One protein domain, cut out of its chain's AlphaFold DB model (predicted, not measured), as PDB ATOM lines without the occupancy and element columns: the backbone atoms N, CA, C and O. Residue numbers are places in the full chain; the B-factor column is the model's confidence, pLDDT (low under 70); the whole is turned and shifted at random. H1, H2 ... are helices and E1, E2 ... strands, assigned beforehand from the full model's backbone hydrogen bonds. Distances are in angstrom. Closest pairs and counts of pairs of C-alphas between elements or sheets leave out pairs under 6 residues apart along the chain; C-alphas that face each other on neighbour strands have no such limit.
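AT A GLANCE: This is residues 11 to 144 of the 147 residues of an uncharacterized protein of Lactobacillus coleohominis DSM 14060 (UniProt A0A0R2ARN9). Two small antiparallel sheets of three strands lie partly face to face as a sandwich with crossed strands: E1 E2 E8, long and twisted, and the smaller E3 E7 E6. The helix H1 covers the other face of E1 E2 E8, along its strands, and the hairpin E4 and E5 lies beside the edge strand E8. The printed part has 134 residues, with one named helix and then eight named strands in the order H1 E1 E2 E3 E4 E5 E6 E7 E8; the class is mostly strand. It is compact, with a radius of gyration of the C-alphas of 14.5 A, and spans 44 by 30 by 23 A.

IN THESE COORDINATES: H1, residues 11 to 22, begins at C-alpha 11 (50.519, -43.638, 20.893) and is 18.1 A long. E1, residues 43 to 53, is 28.2 A long and bends by 70 degrees at residue 46. E2, residues 59 to 69, is 29.8 A long and bends by 54 degrees at residue 66. E3 is residues 78 to 83, E4 residues 96 to 101 and E5 residues 104 to 109. E5 runs on into E6, residues 112 to 115, across a break of 2 residues, at 40 degrees. E7 is residues 120 to 124. E8, residues 137 to 143, is 20.4 A long and ends at C-alpha 143 (28.976, -30.920, 14.746).

HOW THE PARTS SIT: H1 is on the sheet E1 E2 E8 at a height over the sheet of 9.8 A, over E1 and E2; the closest C-alphas of H1 and E2, Val 14 and Gly 65, are 6.9 A apart. In H1, 7 of 8 O i to N i+4 pairs are within hydrogen-bond range. The hairpin E1 and E2 has N 50 and O 62 at 2.8 A, and E2 and E8 have N 63 and O 140 at 2.9 A. In the facing sheet, E3 and E7 have N 81 and O 121 at 2.8 A, and the hairpin E6 and E7 has N 115 and O 120 at 2.8 A. The strands of the two sheets stand at 62 degrees. In the hairpin E4 and E5, N 99 and O 106 are 3.0 A apart. The closest C-alphas of E4 and E8, Glu 97 and Ser 139, are 5.3 A apart. H1 and E5 are apart.

THE WHOLE: The two C-alphas farthest apart, Ile 26 and Tyr 129, are 44.1 A apart. The printed part has no cut. The links H1 to E1, E3 to E4 and E7 to E8 are long. The mean pLDDT of the printed part is 71.0; 52 residues are under 70, among them residues 11 to 27 and 86 to 110.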
ATOM      1  N   LYS A  11      50.981 -44.555  19.844       47.22
ATOM      2  CA  LYS A  11      50.519 -43.638  20.893       47.22
ATOM      3  C   LYS A  11      50.834 -42.171  20.560       47.22
ATOM      4  O   LYS A  11      50.076 -41.307  20.989       47.22
ATOM      5  N   ASP A  12      51.854 -41.913  19.734       52.34
ATOM      6  CA  ASP A  12      52.189 -40.582  19.208       52.34
ATOM      7  C   ASP A  12      51.453 -40.243  17.908       52.34
ATOM      8  O   ASP A  12      51.458 -39.091  17.486       52.34
ATOM      9  N   TRP A  13      50.763 -41.199  17.277       50.16
ATOM     10  CA  TRP A  13      50.013 -40.916  16.051       50.16
ATOM     11  C   TRP A  13      48.837 -39.966  16.298       50.16
ATOM     12  O   TRP A  13      48.535 -39.151  15.437       50.16
ATOM     13  N   VAL A  14      48.223 -39.998  17.488       54.50
ATOM     14  CA  VAL A  14      47.215 -38.999  17.885       54.50
ATOM     15  C   VAL A  14      47.842 -37.605  17.926       54.50
ATOM     16  O   VAL A  14      47.282 -36.675  17.358       54.50
ATOM     17  N   ASN A  15      49.032 -37.473  18.521       58.00
ATOM     18  CA  ASN A  15      49.769 -36.209  18.583       58.00
ATOM     19  C   ASN A  15      50.183 -35.729  17.180       58.00
ATOM     20  O   ASN A  15      49.978 -34.567  16.845       58.00
ATOM     21  N   HIS A  16      50.654 -36.629  16.316       56.41
ATOM     22  CA  HIS A  16      51.041 -36.298  14.943       56.41
ATOM     23  C   HIS A  16      49.840 -35.943  14.045       56.41
ATOM     24  O   HIS A  16      49.878 -34.972  13.291       56.41
ATOM     25  N   ALA A  17      48.733 -36.686  14.147       56.88
ATOM     26  CA  ALA A  17      47.486 -36.359  13.459       56.88
ATOM     27  C   ALA A  17      46.956 -34.993  13.917       56.88
ATOM     28  O   ALA A  17      46.532 -34.188  13.092       56.88
ATOM     29  N   ASN A  18      47.053 -34.700  15.217       57.97
ATOM     30  CA  ASN A  18      46.705 -33.409  15.796       57.97
ATOM     31  C   ASN A  18      47.555 -32.252  15.235       57.97
ATOM     32  O   ASN A  18      47.004 -31.184  14.970       57.97
ATOM     33  N   GLU A  19      48.863 -32.447  15.044       61.72
ATOM     34  CA  GLU A  19      49.774 -31.452  14.453       61.72
ATOM     35  C   GLU A  19      49.440 -31.154  12.985       61.72
ATOM     36  O   GLU A  19      49.340 -29.989  12.595       61.72
ATOM     37  N   LEU A  20      49.207 -32.193  12.179       57.50
ATOM     38  CA  LEU A  20      48.809 -32.041  10.775       57.50
ATOM     39  C   LEU A  20      47.462 -31.325  10.656       57.50
ATOM     40  O   LEU A  20      47.295 -30.447   9.810       57.50
ATOM     41  N   PHE A  21      46.523 -31.655  11.539       59.88
ATOM     42  CA  PHE A  21      45.191 -31.066  11.565       59.88
ATOM     43  C   PHE A  21      45.218 -29.576  11.959       59.88
ATOM     44  O   PHE A  21      44.544 -28.763  11.328       59.88
ATOM     45  N   ASN A  22      46.078 -29.187  12.913       58.12
ATOM     46  CA  ASN A  22      46.303 -27.782  13.295       58.12
ATOM     47  C   ASN A  22      46.790 -26.916  12.127       58.12
ATOM     48  O   ASN A  22      46.445 -25.741  12.047       58.12
ATOM     49  N   SER A  23      47.588 -27.481  11.216       58.09
ATOM     50  CA  SER A  23      48.120 -26.732  10.069       58.09
ATOM     51  C   SER A  23      47.054 -26.355   9.030       58.09
ATOM     52  O   SER A  23      47.294 -25.498   8.182       58.09
ATOM     53  N   GLN A  24      45.877 -26.987   9.095       55.88
ATOM     54  CA  GLN A  24      44.811 -26.854   8.101       55.88
ATOM     55  C   GLN A  24      43.610 -26.037   8.595       55.88
ATOM     56  O   GLN A  24      42.723 -25.725   7.798       55.88
ATOM     57  N   LEU A  25      43.555 -25.675   9.883       59.28
ATOM     58  CA  LEU A  25      42.401 -25.004  10.480       59.28
ATOM     59  C   LEU A  25      42.737 -23.591  10.954       59.28
ATOM     60  O   LEU A  25      43.668 -23.369  11.716       59.28
ATOM     61  N   ILE A  26      41.925 -22.631  10.506       56.44
ATOM     62  CA  ILE A  26      42.135 -21.196  10.741       56.44
ATOM     63  C   ILE A  26      41.623 -20.767  12.132       56.44
ATOM     64  O   ILE A  26      42.159 -19.831  12.708       56.44
ATOM     65  N   ASN A  27      40.624 -21.466  12.690       64.19
ATOM     66  CA  ASN A  27      39.981 -21.141  13.971       64.19
ATOM     67  C   ASN A  27      39.763 -22.412  14.828       64.19
ATOM     68  O   ASN A  27      38.662 -22.969  14.870       64.19
ATOM     69  N   ASP A  28      40.824 -22.866  15.498       70.38
ATOM     70  CA  ASP A  28      40.843 -23.983  16.459       70.38
ATOM     71  C   ASP A  28      41.142 -23.436  17.870       70.38
ATOM     72  O   ASP A  28      41.995 -22.560  18.030       70.38
ATOM     73  N   THR A  29      40.460 -23.940  18.905       70.06
ATOM     74  CA  THR A  29      40.802 -23.649  20.312       70.06
ATOM     75  C   THR A  29      42.140 -24.254  20.747       70.06
ATOM     76  O   THR A  29      42.604 -23.979  21.852       70.06
ATOM     77  N   GLY A  30      42.738 -25.100  19.909       71.81
ATOM     78  CA  GLY A  30      43.892 -25.916  20.239       71.81
ATOM     79  C   GLY A  30      43.482 -27.211  20.939       71.81
ATOM     80  O   GLY A  30      42.357 -27.375  21.418       71.81
ATOM     81  N   ALA A  31      44.424 -28.150  20.979       73.56
ATOM     82  CA  ALA A  31      44.265 -29.423  21.665       73.56
ATOM     83  C   ALA A  31      44.225 -29.222  23.187       73.56
ATOM     84  O   ALA A  31      45.183 -28.714  23.773       73.56
ATOM     85  N   VAL A  32      43.139 -29.665  23.824       79.62
ATOM     86  CA  VAL A  32      43.003 -29.698  25.282       79.62
ATOM     87  C   VAL A  32      43.198 -31.129  25.760       79.62
ATOM     88  O   VAL A  32      42.389 -32.008  25.463       79.62
ATOM     89  N   TYR A  33      44.280 -31.353  26.499       74.12
ATOM     90  CA  TYR A  33      44.662 -32.661  27.031       74.12
ATOM     91  C   TYR A  33      44.158 -32.861  28.462       74.12
ATOM     92  O   TYR A  33      43.903 -31.893  29.179       74.12
ATOM     93  N   ASP A  34      44.022 -34.126  28.863       67.50
ATOM     94  CA  ASP A  34      43.927 -34.591  30.260       67.50
ATOM     95  C   ASP A  34      42.785 -34.006  31.111       67.50
ATOM     96  O   ASP A  34      42.760 -34.136  32.332       67.50
ATOM     97  N   THR A  35      41.792 -33.395  30.474       78.44
ATOM     98  CA  THR A  35      40.583 -32.870  31.129       78.44
ATOM     99  C   THR A  35      39.346 -33.717  30.842       78.44
ATOM    100  O   THR A  35      38.266 -33.452  31.367       78.44
ATOM    101  N   VAL A  36      39.496 -34.762  30.022       85.50
ATOM    102  CA  VAL A  36      38.448 -35.749  29.772       85.50
ATOM    103  C   VAL A  36      38.357 -36.686  30.968       85.50
ATOM    104  O   VAL A  36      39.306 -37.393  31.300       85.50
ATOM    105  N   GLN A  37      37.182 -36.733  31.580       90.00
ATOM    106  CA  GLN A  37      36.897 -37.619  32.695       90.00
ATOM    107  C   GLN A  37      36.405 -38.979  32.186       90.00
ATOM    108  O   GLN A  37      35.474 -39.038  31.385       90.00
ATOM    109  N   GLY A  38      36.986 -40.071  32.685       90.69
ATOM    110  CA  GLY A  38      36.433 -41.418  32.525       90.69
ATOM    111  C   GLY A  38      35.221 -41.654  33.433       90.69
ATOM    112  O   GLY A  38      35.195 -41.195  34.577       90.69
ATOM    113  N   LEU A  39      34.206 -42.353  32.926       92.75
ATOM    114  CA  LEU A  39      32.951 -42.656  33.621       92.75
ATOM    115  C   LEU A  39      32.730 -44.167  33.710       92.75
ATOM    116  O   LEU A  39      33.229 -44.918  32.885       92.75
ATOM    117  N   ASN A  40      31.957 -44.624  34.699       92.25
ATOM    118  CA  ASN A  40      31.514 -46.023  34.820       92.25
ATOM    119  C   ASN A  40      32.640 -47.076  34.727       92.25
ATOM    120  O   ASN A  40      32.409 -48.188  34.273       92.25
ATOM    121  N   GLY A  41      33.857 -46.733  35.160       89.00
ATOM    122  CA  GLY A  41      35.026 -47.618  35.105       89.00
ATOM    123  C   GLY A  41      35.840 -47.529  33.812       89.00
ATOM    124  O   GLY A  41      36.898 -48.149  33.738       89.00
ATOM    125  N   PHE A  42      35.411 -46.744  32.822       88.94
ATOM    126  CA  PHE A  42      36.249 -46.405  31.677       88.94
ATOM    127  C   PHE A  42      37.402 -45.497  32.107       88.94
ATOM    128  O   PHE A  42      37.223 -44.567  32.898       88.94
ATOM    129  N   SER A  43      38.580 -45.730  31.539       87.88
ATOM    130  CA  SER A  43      39.712 -44.809  31.621       87.88
ATOM    131  C   SER A  43      40.419 -44.720  30.275       87.88
ATOM    132  O   SER A  43      40.357 -45.632  29.445       87.88
ATOM    133  N   GLY A  44      41.084 -43.593  30.046       82.31
ATOM    134  CA  GLY A  44      41.811 -43.353  28.814       82.31
ATOM    135  C   GLY A  44      43.157 -42.690  29.055       82.31
ATOM    136  O   GLY A  44      43.412 -42.127  30.119       82.31
ATOM    137  N   LYS A  45      44.015 -42.763  28.042       81.19
ATOM    138  CA  LYS A  45      45.358 -42.195  28.013       81.19
ATOM    139  C   LYS A  45      45.515 -41.300  26.789       81.19
ATOM    140  O   LYS A  45      45.070 -41.659  25.699       81.19
ATOM    141  N   ASN A  46      46.191 -40.165  26.969       79.81
ATOM    142  CA  ASN A  46      46.360 -39.136  25.938       79.81
ATOM    143  C   ASN A  46      45.004 -38.698  25.357       79.81
ATOM    144  O   ASN A  46      44.848 -38.571  24.143       79.81
ATOM    145  N   MET A  47      44.008 -38.540  26.235       83.44
ATOM    146  CA  MET A  47      42.681 -38.093  25.836       83.44
ATOM    147  C   MET A  47      42.742 -36.607  25.515       83.44
ATOM    148  O   MET A  47      43.214 -35.804  26.323       83.44
ATOM    149  N   VAL A  48      42.242 -36.249  24.343       83.38
ATOM    150  CA  VAL A  48      42.244 -34.887  23.836       83.38
ATOM    151  C   VAL A  48      40.872 -34.549  23.287       83.38
ATOM    152  O   VAL A  48      40.209 -35.371  22.651       83.38
ATOM    153  N   TYR A  49      40.450 -33.313  23.501       83.50
ATOM    154  CA  TYR A  49      39.391 -32.726  22.698       83.50
ATOM    155  C   TYR A  49      39.806 -31.345  22.203       83.50
ATOM    156  O   TYR A  49      40.732 -30.722  22.722       83.50
ATOM    157  N   ARG A  50      39.116 -30.865  21.178       81.06
ATOM    158  CA  ARG A  50      39.275 -29.521  20.624       81.06
ATOM    159  C   ARG A  50      37.962 -29.047  20.036       81.06
ATOM    160  O   ARG A  50      37.106 -29.863  19.677       81.06
ATOM    161  N   VAL A  51      37.821 -27.736  19.922       79.12
ATOM    162  CA  VAL A  51      36.644 -27.103  19.340       79.12
ATOM    163  C   VAL A  51      37.092 -26.269  18.161       79.12
ATOM    164  O   VAL A  51      37.938 -25.387  18.269       79.12
ATOM    165  N   ILE A  52      36.491 -26.561  17.025       77.88
ATOM    166  CA  ILE A  52      36.828 -25.969  15.745       77.88
ATOM    167  C   ILE A  52      35.631 -25.133  15.334       77.88
ATOM    168  O   ILE A  52      34.507 -25.635  15.292       77.88
ATOM    169  N   THR A  53      35.859 -23.862  15.029       76.06
ATOM    170  CA  THR A  53      34.822 -23.013  14.442       76.06
ATOM    171  C   THR A  53      35.047 -22.966  12.942       76.06
ATOM    172  O   THR A  53      36.030 -22.398  12.464       76.06
ATOM    173  N   LEU A  54      34.149 -23.593  12.187       71.44
ATOM    174  CA  LEU A  54      34.196 -23.568  10.730       71.44
ATOM    175  C   LEU A  54      33.940 -22.141  10.215       71.44
ATOM    176  O   LEU A  54      33.279 -21.357  10.899       71.44
ATOM    177  N   PRO A  55      34.380 -21.794   8.989       67.56
ATOM    178  CA  PRO A  55      34.119 -20.476   8.395       67.56
ATOM    179  C   PRO A  55      32.633 -20.097   8.330       67.56
ATOM    180  O   PRO A  55      32.286 -18.922   8.311       67.56
ATOM    181  N   THR A  56      31.748 -21.094   8.328       69.06
ATOM    182  CA  THR A  56      30.289 -20.936   8.372       69.06
ATOM    183  C   THR A  56      29.747 -20.546   9.753       69.06
ATOM    184  O   THR A  56      28.547 -20.335   9.892       69.06
ATOM    185  N   GLY A  57      30.596 -20.489  10.784       71.12
ATOM    186  CA  GLY A  57      30.210 -20.273  12.181       71.12
ATOM    187  C   GLY A  57      29.779 -21.545  12.921       71.12
ATOM    188  O   GLY A  57      29.543 -21.493  14.127       71.12
ATOM    189  N   LEU A  58      29.707 -22.693  12.237       72.00
ATOM    190  CA  LEU A  58      29.393 -23.976  12.866       72.00
ATOM    191  C   LEU A  58      30.536 -24.420  13.781       72.00
ATOM    192  O   LEU A  58      31.706 -24.368  13.397       72.00
ATOM    193  N   LYS A  59      30.191 -24.912  14.972       75.25
ATOM    194  CA  LYS A  59      31.159 -25.502  15.897       75.25
ATOM    195  C   LYS A  59      31.247 -27.005  15.699       75.25
ATOM    196  O   LYS A  59      30.233 -27.696  15.649       75.25
ATOM    197  N   MET A  60      32.466 -27.510  15.635       75.69
ATOM    198  CA  MET A  60      32.780 -28.928  15.610       75.69
ATOM    199  C   MET A  60      33.611 -29.270  16.840       75.69
ATOM    200  O   MET A  60      34.567 -28.572  17.159       75.69
ATOM    201  N   ILE A  61      33.251 -30.343  17.529       78.75
ATOM    202  CA  ILE A  61      34.038 -30.910  18.618       78.75
ATOM    203  C   ILE A  61      34.713 -32.147  18.067       78.75
ATOM    204  O   ILE A  61      34.037 -33.082  17.638       78.75
ATOM    205  N   TYR A  62      36.035 -32.153  18.107       78.44
ATOM    206  CA  TYR A  62      36.811 -33.348  17.833       78.44
ATOM    207  C   TYR A  62      37.357 -33.885  19.146       78.44
ATOM    208  O   TYR A  62      37.926 -33.138  19.940       78.44
ATOM    209  N   PHE A  63      37.168 -35.175  19.366       80.44
ATOM    210  CA  PHE A  63      37.646 -35.902  20.526       80.44
ATOM    211  C   PHE A  63      38.440 -37.110  20.052       80.44
ATOM    212  O   PHE A  63      38.004 -37.802  19.130       80.44
ATOM    213  N   SER A  64      39.580 -37.378  20.679       79.12
ATOM    214  CA  SER A  64      40.344 -38.590  20.426       79.12
ATOM    215  C   SER A  64      41.173 -39.029  21.627       79.12
ATOM    216  O   SER A  64      41.376 -38.280  22.580       79.12
ATOM    217  N   GLY A  65      41.647 -40.269  21.595       78.25
ATOM    218  CA  GLY A  65      42.566 -40.797  22.596       78.25
ATOM    219  C   GLY A  65      42.623 -42.317  22.577       78.25
ATOM    220  O   GLY A  65      42.122 -42.954  21.649       78.25
ATOM    221  N   TRP A  66      43.247 -42.894  23.600       78.31
ATOM    222  CA  TRP A  66      43.339 -44.340  23.778       78.31
ATOM    223  C   TRP A  66      42.534 -44.777  24.989       78.31
ATOM    224  O   TRP A  66      42.711 -44.214  26.064       78.31
ATOM    225  N   ILE A  67      41.703 -45.806  24.843       79.31
ATOM    226  CA  ILE A  67      41.081 -46.464  25.992       79.31
ATOM    227  C   ILE A  67      42.135 -47.366  26.645       79.31
ATOM    228  O   ILE A  67      42.712 -48.224  25.978       79.31
ATOM    229  N   ASP A  68      42.405 -47.118  27.928       78.94
ATOM    230  CA  ASP A  68      43.363 -47.876  28.752       78.94
ATOM    231  C   ASP A  68      42.645 -48.912  29.629       78.94
ATOM    232  O   ASP A  68      43.176 -49.983  29.905       78.94
ATOM    233  N   ASN A  69      41.403 -48.618  30.025       82.38
ATOM    234  CA  ASN A  69      40.520 -49.579  30.671       82.38
ATOM    235  C   ASN A  69      39.103 -49.456  30.113       82.38
ATOM    236  O   ASN A  69      38.514 -48.371  30.135       82.38
ATOM    237  N   MET A  70      38.545 -50.583  29.670       83.06
ATOM    238  CA  MET A  70      37.143 -50.702  29.282       83.06
ATOM    239  C   MET A  70      36.460 -51.769  30.145       83.06
ATOM    240  O   MET A  70      36.790 -52.949  30.007       83.06
ATOM    241  N   PRO A  71      35.495 -51.390  31.002       84.38
ATOM    242  CA  PRO A  71      34.707 -52.358  31.754       84.38
ATOM    243  C   PRO A  71      33.888 -53.229  30.796       84.38
ATOM    244  O   PRO A  71      33.602 -52.832  29.666       84.38
ATOM    245  N   THR A  72      33.470 -54.407  31.256       86.00
ATOM    246  CA  THR A  72      32.550 -55.241  30.480       86.00
ATOM    247  C   THR A  72      31.260 -54.474  30.209       86.00
ATOM    248  O   THR A  72      30.550 -54.089  31.139       86.00
ATOM    249  N   VAL A  73      30.949 -54.275  28.930       85.19
ATOM    250  CA  VAL A  73      29.696 -53.690  28.469       85.19
ATOM    251  C   VAL A  73      28.775 -54.825  28.025       85.19
ATOM    252  O   VAL A  73      29.080 -55.496  27.033       85.19
ATOM    253  N   PRO A  74      27.644 -55.045  28.719       89.31
ATOM    254  CA  PRO A  74      26.697 -56.088  28.354       89.31
ATOM    255  C   PRO A  74      26.212 -55.966  26.910       89.31
ATOM    256  O   PRO A  74      26.127 -54.856  26.367       89.31
ATOM    257  N   LYS A  75      25.864 -57.093  26.289       85.94
ATOM    258  CA  LYS A  75      25.256 -57.111  24.951       85.94
ATOM    259  C   LYS A  75      24.068 -56.158  24.840       85.94
ATOM    260  O   LYS A  75      23.256 -56.061  25.761       85.94
ATOM    261  N   ASN A  76      23.947 -55.480  23.701       82.88
ATOM    262  CA  ASN A  76      22.858 -54.537  23.406       82.88
ATOM    263  C   ASN A  76      22.658 -53.425  24.458       82.88
ATOM    264  O   ASN A  76      21.554 -52.895  24.589       82.88
ATOM    265  N   SER A  77      23.696 -53.075  25.227       87.50
ATOM    266  CA  SER A  77      23.617 -52.035  26.256       87.50
ATOM    267  C   SER A  77      24.346 -50.756  25.847       87.50
ATOM    268  O   SER A  77      25.292 -50.774  25.056       87.50
ATOM    269  N   ARG A  78      23.891 -49.632  26.406       88.88
ATOM    270  CA  ARG A  78      24.511 -48.313  26.265       88.88
ATOM    271  C   ARG A  78      25.066 -47.875  27.614       88.88
ATOM    272  O   ARG A  78      24.347 -47.928  28.609       88.88
ATOM    273  N   VAL A  79      26.310 -47.406  27.631       88.81
ATOM    274  CA  VAL A  79      27.007 -46.952  28.840       88.81
ATOM    275  C   VAL A  79      27.704 -45.625  28.564       88.81
ATOM    276  O   VAL A  79      28.322 -45.443  27.518       88.81
ATOM    277  N   ASP A  80      27.620 -44.689  29.505       91.31
ATOM    278  CA  ASP A  80      28.386 -43.445  29.439       91.31
ATOM    279  C   ASP A  80      29.855 -43.734  29.767       91.31
ATOM    280  O   ASP A  80      30.156 -44.287  30.824       91.31
ATOM    281  N   ALA A  81      30.761 -43.392  28.853       88.12
ATOM    282  CA  ALA A  81      32.169 -43.781  28.915       88.12
ATOM    283  C   ALA A  81      33.080 -42.612  29.301       88.12
ATOM    284  O   ALA A  81      33.963 -42.763  30.140       88.12
ATOM    285  N   PHE A  82      32.858 -41.430  28.726       89.12
ATOM    286  CA  PHE A  82      33.697 -40.261  28.981       89.12
ATOM    287  C   PHE A  82      32.867 -38.988  29.107       89.12
ATOM    288  O   PHE A  82      31.760 -38.900  28.579       89.12
ATOM    289  N   LYS A  83      33.421 -37.978  29.771       89.56
ATOM    290  CA  LYS A  83      32.871 -36.624  29.812       89.56
ATOM    291  C   LYS A  83      33.944 -35.616  29.437       89.56
ATOM    292  O   LYS A  83      35.007 -35.583  30.056       89.56
ATOM    293  N   ILE A  84      33.649 -34.781  28.444       86.56
ATOM    294  CA  ILE A  84      34.436 -33.575  28.180       86.56
ATOM    295  C   ILE A  84      33.931 -32.444  29.094       86.56
ATOM    296  O   ILE A  84      32.728 -32.361  29.347       86.56
ATOM    297  N   PRO A  85      34.806 -31.559  29.591       77.75
ATOM    298  CA  PRO A  85      34.458 -30.524  30.571       77.75
ATOM    299  C   PRO A  85      33.646 -29.358  29.985       77.75
ATOM    300  O   PRO A  85      33.372 -28.390  30.686       77.75
ATOM    301  N   VAL A  86      33.285 -29.415  28.704       68.81
ATOM    302  CA  VAL A  86      32.678 -28.297  27.984       68.81
ATOM    303  C   VAL A  86      31.255 -28.620  27.560       68.81
ATOM    304  O   VAL A  86      30.997 -29.606  26.865       68.81
ATOM    305  N   GLU A  87      30.347 -27.731  27.947       64.06
ATOM    306  CA  GLU A  87      28.936 -27.761  27.585       64.06
ATOM    307  C   GLU A  87      28.751 -27.013  26.262       64.06
ATOM    308  O   GLU A  87      28.477 -25.815  26.219       64.06
ATOM    309  N   TYR A  88      28.963 -27.706  25.146       65.50
ATOM    310  CA  TYR A  88      28.611 -27.168  23.837       65.50
ATOM    311  C   TYR A  88      27.258 -27.719  23.406       65.50
ATOM    312  O   TYR A  88      26.997 -28.924  23.469       65.50
ATOM    313  N   ASN A  89      26.402 -26.819  22.934       60.97
ATOM    314  CA  ASN A  89      25.135 -27.179  22.326       60.97
ATOM    315  C   ASN A  89      25.421 -27.583  20.870       60.97
ATOM    316  O   ASN A  89      25.574 -26.729  19.996       60.97
ATOM    317  N   THR A  90      25.618 -28.878  20.627       59.94
ATOM    318  CA  THR A  90      25.751 -29.451  19.281       59.94
ATOM    319  C   THR A  90      24.506 -30.270  18.948       59.94
ATOM    320  O   THR A  90      23.776 -30.694  19.834       59.94
ATOM    321  N   SER A  91      24.208 -30.475  17.672       53.41
ATOM    322  CA  SER A  91      22.943 -31.081  17.225       53.41
ATOM    323  C   SER A  91      23.220 -31.931  15.995       53.41
ATOM    324  O   SER A  91      22.783 -31.637  14.897       53.41
ATOM    325  N   GLY A  92      24.015 -32.979  16.168       53.84
ATOM    326  CA  GLY A  92      24.467 -33.835  15.074       53.84
ATOM    327  C   GLY A  92      25.864 -34.367  15.355       53.84
ATOM    328  O   GLY A  92      26.727 -33.659  15.873       53.84
ATOM    329  N   TYR A  93      26.101 -35.644  15.075       56.91
ATOM    330  CA  TYR A  93      27.398 -36.255  15.335       56.91
ATOM    331  C   TYR A  93      27.746 -37.273  14.257       56.91
ATOM    332  O   TYR A  93      26.942 -38.138  13.916       56.91
ATOM    333  N   THR A  94      28.971 -37.169  13.750       49.47
ATOM    334  CA  THR A  94      29.586 -38.174  12.886       49.47
ATOM    335  C   THR A  94      30.676 -38.854  13.694       49.47
ATOM    336  O   THR A  94      31.728 -38.292  14.003       49.47
ATOM    337  N   VAL A  95      30.395 -40.082  14.095       51.06
ATOM    338  CA  VAL A  95      31.272 -40.848  14.972       51.06
ATOM    339  C   VAL A  95      32.096 -41.795  14.124       51.06
ATOM    340  O   VAL A  95      31.543 -42.693  13.495       51.06
ATOM    341  N   ASN A  96      33.413 -41.613  14.166       49.03
ATOM    342  CA  ASN A  96      34.377 -42.497  13.531       49.03
ATOM    343  C   ASN A  96      35.202 -43.186  14.617       49.03
ATOM    344  O   ASN A  96      36.296 -42.746  14.942       49.03
ATOM    345  N   GLU A  97      34.696 -44.273  15.190       52.97
ATOM    346  CA  GLU A  97      35.496 -45.086  16.103       52.97
ATOM    347  C   GLU A  97      36.453 -45.970  15.288       52.97
ATOM    348  O   GLU A  97      36.026 -46.824  14.510       52.97
ATOM    349  N   SER A  98      37.761 -45.771  15.462       50.09
ATOM    350  CA  SER A  98      38.794 -46.610  14.848       50.09
ATOM    351  C   SER A  98      39.417 -47.507  15.907       50.09
ATOM    352  O   SER A  98      40.349 -47.096  16.597       50.09
ATOM    353  N   GLN A  99      38.921 -48.737  16.036       52.03
ATOM    354  CA  GLN A  99      39.487 -49.679  16.988       52.03
ATOM    355  C   GLN A  99      40.681 -50.423  16.407       52.03
ATOM    356  O   GLN A  99      40.687 -50.799  15.235       52.03
ATOM    357  N   VAL A 100      41.652 -50.711  17.270       47.28
ATOM    358  CA  VAL A 100      42.666 -51.738  17.037       47.28
ATOM    359  C   VAL A 100      42.373 -52.842  18.043       47.28
ATOM    360  O   VAL A 100      42.621 -52.657  19.226       47.28
ATOM    361  N   ILE A 101      41.826 -53.968  17.595       46.84
ATOM    362  CA  ILE A 101      41.685 -55.171  18.427       46.84
ATOM    363  C   ILE A 101      42.735 -56.160  17.931       46.84
ATOM    364  O   ILE A 101      42.706 -56.523  16.757       46.84
ATOM    365  N   ASP A 102      43.677 -56.557  18.787       40.03
ATOM    366  CA  ASP A 102      44.690 -57.585  18.487       40.03
ATOM    367  C   ASP A 102      45.434 -57.386  17.150       40.03
ATOM    368  O   ASP A 102      45.701 -58.327  16.411       40.03
ATOM    369  N   GLY A 103      45.763 -56.134  16.813       36.84
ATOM    370  CA  GLY A 103      46.478 -55.794  15.575       36.84
ATOM    371  C   GLY A 103      45.599 -55.654  14.328       36.84
ATOM    372  O   GLY A 103      46.117 -55.322  13.264       36.84
ATOM    373  N   HIS A 104      44.278 -55.819  14.444       36.75
ATOM    374  CA  HIS A 104      43.333 -55.591  13.354       36.75
ATOM    375  C   HIS A 104      42.568 -54.276  13.545       36.75
ATOM    376  O   HIS A 104      41.917 -54.059  14.569       36.75
ATOM    377  N   PHE A 105      42.614 -53.408  12.529       41.41
ATOM    378  CA  PHE A 105      41.741 -52.238  12.445       41.41
ATOM    379  C   PHE A 105      40.304 -52.697  12.194       41.41
ATOM    380  O   PHE A 105      39.999 -53.244  11.132       41.41
ATOM    381  N   LYS A 106      39.409 -52.455  13.150       47.41
ATOM    382  CA  LYS A 106      37.965 -52.520  12.917       47.41
ATOM    383  C   LYS A 106      37.393 -51.132  13.142       47.41
ATOM    384  O   LYS A 106      37.418 -50.611  14.254       47.41
ATOM    385  N   VAL A 107      36.891 -50.528  12.071       44.34
ATOM    386  CA  VAL A 107      36.090 -49.311  12.186       44.34
ATOM    387  C   VAL A 107      34.745 -49.735  12.757       44.34
ATOM    388  O   VAL A 107      34.033 -50.542  12.156       44.34
ATOM    389  N   LEU A 108      34.424 -49.251  13.950       51.47
ATOM    390  CA  LEU A 108      33.105 -49.430  14.534       51.47
ATOM    391  C   LEU A 108      32.285 -48.182  14.233       51.47
ATOM    392  O   LEU A 108      32.076 -47.318  15.079       51.47
ATOM    393  N   GLU A 109      31.838 -48.062  12.989       50.06
ATOM    394  CA  GLU A 109      30.966 -46.956  12.608       50.06
ATOM    395  C   GLU A 109      29.707 -46.961  13.509       50.06
ATOM    396  O   GLU A 109      29.111 -48.011  13.765       50.06
ATOM    397  N   HIS A 110      29.319 -45.782  14.012       51.84
ATOM    398  CA  HIS A 110      28.047 -45.514  14.714       51.84
ATOM    399  C   HIS A 110      27.842 -46.027  16.159       51.84
ATOM    400  O   HIS A 110      26.696 -46.098  16.606       51.84
ATOM    401  N   LYS A 111      28.891 -46.340  16.934       70.50
ATOM    402  CA  LYS A 111      28.714 -46.910  18.296       70.50
ATOM    403  C   LYS A 111      28.976 -45.970  19.462       70.50
ATOM    404  O   LYS A 111      28.581 -46.279  20.586       70.50
ATOM    405  N   LEU A 112      29.580 -44.814  19.207       74.88
ATOM    406  CA  LEU A 112      29.623 -43.732  20.184       74.88
ATOM    407  C   LEU A 112      28.519 -42.723  19.906       74.88
ATOM    408  O   LEU A 112      28.126 -42.506  18.764       74.88
ATOM    409  N   SER A 113      28.061 -42.058  20.954       77.19
ATOM    410  CA  SER A 113      27.174 -40.901  20.851       77.19
ATOM    411  C   SER A 113      27.698 -39.788  21.741       77.19
ATOM    412  O   SER A 113      28.144 -40.072  22.852       77.19
ATOM    413  N   TYR A 114      27.605 -38.544  21.282       79.12
ATOM    414  CA  TYR A 114      27.835 -37.368  22.115       79.12
ATOM    415  C   TYR A 114      26.489 -36.808  22.574       79.12
ATOM    416  O   TYR A 114      25.592 -36.618  21.755       79.12
ATOM    417  N   THR A 115      26.358 -36.553  23.871       80.50
ATOM    418  CA  THR A 115      25.192 -35.903  24.469       80.50
ATOM    419  C   THR A 115      25.504 -34.415  24.641       80.50
ATOM    420  O   THR A 115      26.362 -34.062  25.462       80.50
ATOM    421  N   PRO A 116      24.837 -33.535  23.874       72.31
ATOM    422  CA  PRO A 116      24.995 -32.090  23.996       72.31
ATOM    423  C   PRO A 116      24.645 -31.597  25.400       72.31
ATOM    424  O   PRO A 116      23.858 -32.229  26.107       72.31
ATOM    425  N   ASN A 117      25.209 -30.456  25.798       72.75
ATOM    426  CA  ASN A 117      25.036 -29.816  27.114       72.75
ATOM    427  C   ASN A 117      25.625 -30.580  28.307       72.75
ATOM    428  O   ASN A 117      26.074 -29.947  29.251       72.75
ATOM    429  N   THR A 118      25.689 -31.912  28.282       79.19
ATOM    430  CA  THR A 118      26.339 -32.679  29.357       79.19
ATOM    431  C   THR A 118      27.800 -33.001  29.056       79.19
ATOM    432  O   THR A 118      28.541 -33.359  29.973       79.19
ATOM    433  N   GLY A 119      28.216 -32.905  27.787       81.19
ATOM    434  CA  GLY A 119      29.566 -33.267  27.358       81.19
ATOM    435  C   GLY A 119      29.822 -34.777  27.374       81.19
ATOM    436  O   GLY A 119      30.974 -35.206  27.311       81.19
ATOM    437  N   THR A 120      28.773 -35.590  27.503       87.75
ATOM    438  CA  THR A 120      28.907 -37.032  27.729       87.75
ATOM    439  C   THR A 120      29.106 -37.774  26.416       87.75
ATOM    440  O   THR A 120      28.331 -37.611  25.478       87.75
ATOM    441  N   ILE A 121      30.107 -38.642  26.376       85.06
ATOM    442  CA  ILE A 121      30.356 -39.592  25.301       85.06
ATOM    443  C   ILE A 121      29.952 -40.972  25.806       85.06
ATOM    444  O   ILE A 121      30.469 -41.447  26.817       85.06
ATOM    445  N   SER A 122      29.043 -41.621  25.090       86.31
ATOM    446  CA  SER A 122      28.496 -42.926  25.467       86.31
ATOM    447  C   SER A 122      28.830 -43.967  24.418       86.31
ATOM    448  O   SER A 122      28.766 -43.667  23.231       86.31
ATOM    449  N   PHE A 123      29.133 -45.182  24.859       83.25
ATOM    450  CA  PHE A 123      29.376 -46.356  24.032       83.25
ATOM    451  C   PHE A 123      28.135 -47.251  24.016       83.25
ATOM    452  O   PHE A 123      27.541 -47.520  25.060       83.25
ATOM    453  N   THR A 124      27.749 -47.725  22.836       84.25
ATOM    454  CA  THR A 124      26.675 -48.704  22.646       84.25
ATOM    455  C   THR A 124      27.287 -50.003  22.153       84.25
ATOM    456  O   THR A 124      27.859 -50.029  21.065       84.25
ATOM    457  N   ASN A 125      27.152 -51.080  22.928       80.81
ATOM    458  CA  ASN A 125      27.519 -52.420  22.491       80.81
ATOM    459  C   ASN A 125      26.423 -52.964  21.554       80.81
ATOM    460  O   ASN A 125      25.318 -53.217  22.026       80.81
ATOM    461  N   PRO A 126      26.692 -53.176  20.256       72.38
ATOM    462  CA  PRO A 126      25.707 -53.681  19.306       72.38
ATOM    463  C   PRO A 126      25.884 -55.173  19.027       72.38
ATOM    464  O   PRO A 126      25.262 -55.705  18.111       72.38
ATOM    465  N   TYR A 127      26.810 -55.824  19.726       74.31
ATOM    466  CA  TYR A 127      27.009 -57.252  19.613       74.31
ATOM    467  C   TYR A 127      25.995 -57.966  20.502       74.31
ATOM    468  O   TYR A 127      25.544 -57.447  21.526       74.31
ATOM    469  N   ASP A 128      25.664 -59.191  20.115       80.88
ATOM    470  CA  ASP A 128      24.821 -60.121  20.864       80.88
ATOM    471  C   ASP A 128      25.589 -60.864  21.974       80.88
ATOM    472  O   ASP A 128      25.053 -61.777  22.610       80.88
ATOM    473  N   TYR A 129      26.818 -60.424  22.246       77.12
ATOM    474  CA  TYR A 129      27.690 -60.871  23.321       77.12
ATOM    475  C   TYR A 129      28.259 -59.681  24.105       77.12
ATOM    476  O   TYR A 129      28.304 -58.541  23.630       77.12
ATOM    477  N   ASP A 130      28.680 -59.956  25.336       82.62
ATOM    478  CA  ASP A 130      29.299 -58.958  26.200       82.62
ATOM    479  C   ASP A 130      30.687 -58.599  25.670       82.62
ATOM    480  O   ASP A 130      31.483 -59.470  25.317       82.62
ATOM    481  N   VAL A 131      30.982 -57.307  25.618       75.94
ATOM    482  CA  VAL A 131      32.276 -56.804  25.160       75.94
ATOM    483  C   VAL A 131      33.101 -56.422  26.376       75.94
ATOM    484  O   VAL A 131      32.652 -55.626  27.192       75.94
ATOM    485  N   SER A 132      34.319 -56.941  26.488       74.00
ATOM    486  CA  SER A 132      35.212 -56.659  27.615       74.00
ATOM    487  C   SER A 132      36.655 -56.476  27.163       74.00
ATOM    488  O   SER A 132      37.082 -57.168  26.242       74.00
ATOM    489  N   ASN A 133      37.402 -55.627  27.880       63.81
ATOM    490  CA  ASN A 133      38.869 -55.578  27.891       63.81
ATOM    491  C   ASN A 133      39.543 -55.617  26.514       63.81
ATOM    492  O   ASN A 133      40.200 -56.592  26.153       63.81
ATOM    493  N   PHE A 134      39.459 -54.511  25.783       62.41
ATOM    494  CA  PHE A 134      40.336 -54.274  24.645       62.41
ATOM    495  C   PHE A 134      40.855 -52.835  24.685       62.41
ATOM    496  O   PHE A 134      40.149 -51.911  25.085       62.41
ATOM    497  N   ASN A 135      42.112 -52.660  24.287       62.53
ATOM    498  CA  ASN A 135      42.736 -51.348  24.164       62.53
ATOM    499  C   ASN A 135      42.480 -50.832  22.756       62.53
ATOM    500  O   ASN A 135      42.955 -51.444  21.804       62.53
ATOM    501  N   CYS A 136      41.782 -49.710  22.607       65.94
ATOM    502  CA  CYS A 136      41.504 -49.152  21.288       65.94
ATOM    503  C   CYS A 136      41.808 -47.663  21.194       65.94
ATOM    504  O   CYS A 136      41.738 -46.922  22.176       65.94
ATOM    505  N   GLY A 137      42.115 -47.234  19.970       69.19
ATOM    506  CA  GLY A 137      41.990 -45.838  19.599       69.19
ATOM    507  C   GLY A 137      40.514 -45.462  19.556       69.19
ATOM    508  O   GLY A 137      39.653 -46.269  19.200       69.19
ATOM    509  N   LEU A 138      40.219 -44.234  19.945       72.94
ATOM    510  CA  LEU A 138      38.884 -43.674  19.885       72.94
ATOM    511  C   LEU A 138      38.973 -42.323  19.196       72.94
ATOM    512  O   LEU A 138      39.854 -41.528  19.525       72.94
ATOM    513  N   SER A 139      38.061 -42.046  18.269       71.25
ATOM    514  CA  SER A 139      37.812 -40.683  17.826       71.25
ATOM    515  C   SER A 139      36.327 -40.438  17.577       71.25
ATOM    516  O   SER A 139      35.544 -41.337  17.274       71.25
ATOM    517  N   LEU A 140      35.906 -39.200  17.804       74.88
ATOM    518  CA  LEU A 140      34.530 -38.756  17.641       74.88
ATOM    519  C   LEU A 140      34.547 -37.334  17.101       74.88
ATOM    520  O   LEU A 140      35.311 -36.497  17.578       74.88
ATOM    521  N   THR A 141      33.676 -37.060  16.132       73.19
ATOM    522  CA  THR A 141      33.443 -35.706  15.630       73.19
ATOM    523  C   THR A 141      31.974 -35.336  15.827       73.19
ATOM    524  O   THR A 141      31.084 -35.887  15.185       73.19
ATOM    525  N   ALA A 142      31.686 -34.398  16.723       70.44
ATOM    526  CA  ALA A 142      30.348 -33.825  16.866       70.44
ATOM    527  C   ALA A 142      30.286 -32.480  16.141       70.44
ATOM    528  O   ALA A 142      31.243 -31.715  16.190       70.44
ATOM    529  N   VAL A 143      29.170 -32.174  15.484       67.81
ATOM    530  CA  VAL A 143      28.976 -30.920  14.746       67.81
ATOM    531  C   VAL A 143      27.689 -30.261  15.228       67.81
ATOM    532  O   VAL A 143      26.642 -30.890  15.347       67.81
ATOM    533  N   GLN A 144      27.745 -28.970  15.527       66.81
ATOM    534  CA  GLN A 144      26.546 -28.174  15.737       66.81
ATOM    535  C   GLN A 144      25.781 -28.069  14.412       66.81
ATOM    536  O   GLN A 144      26.347 -27.587  13.434       66.81
TER     537      GLN A 144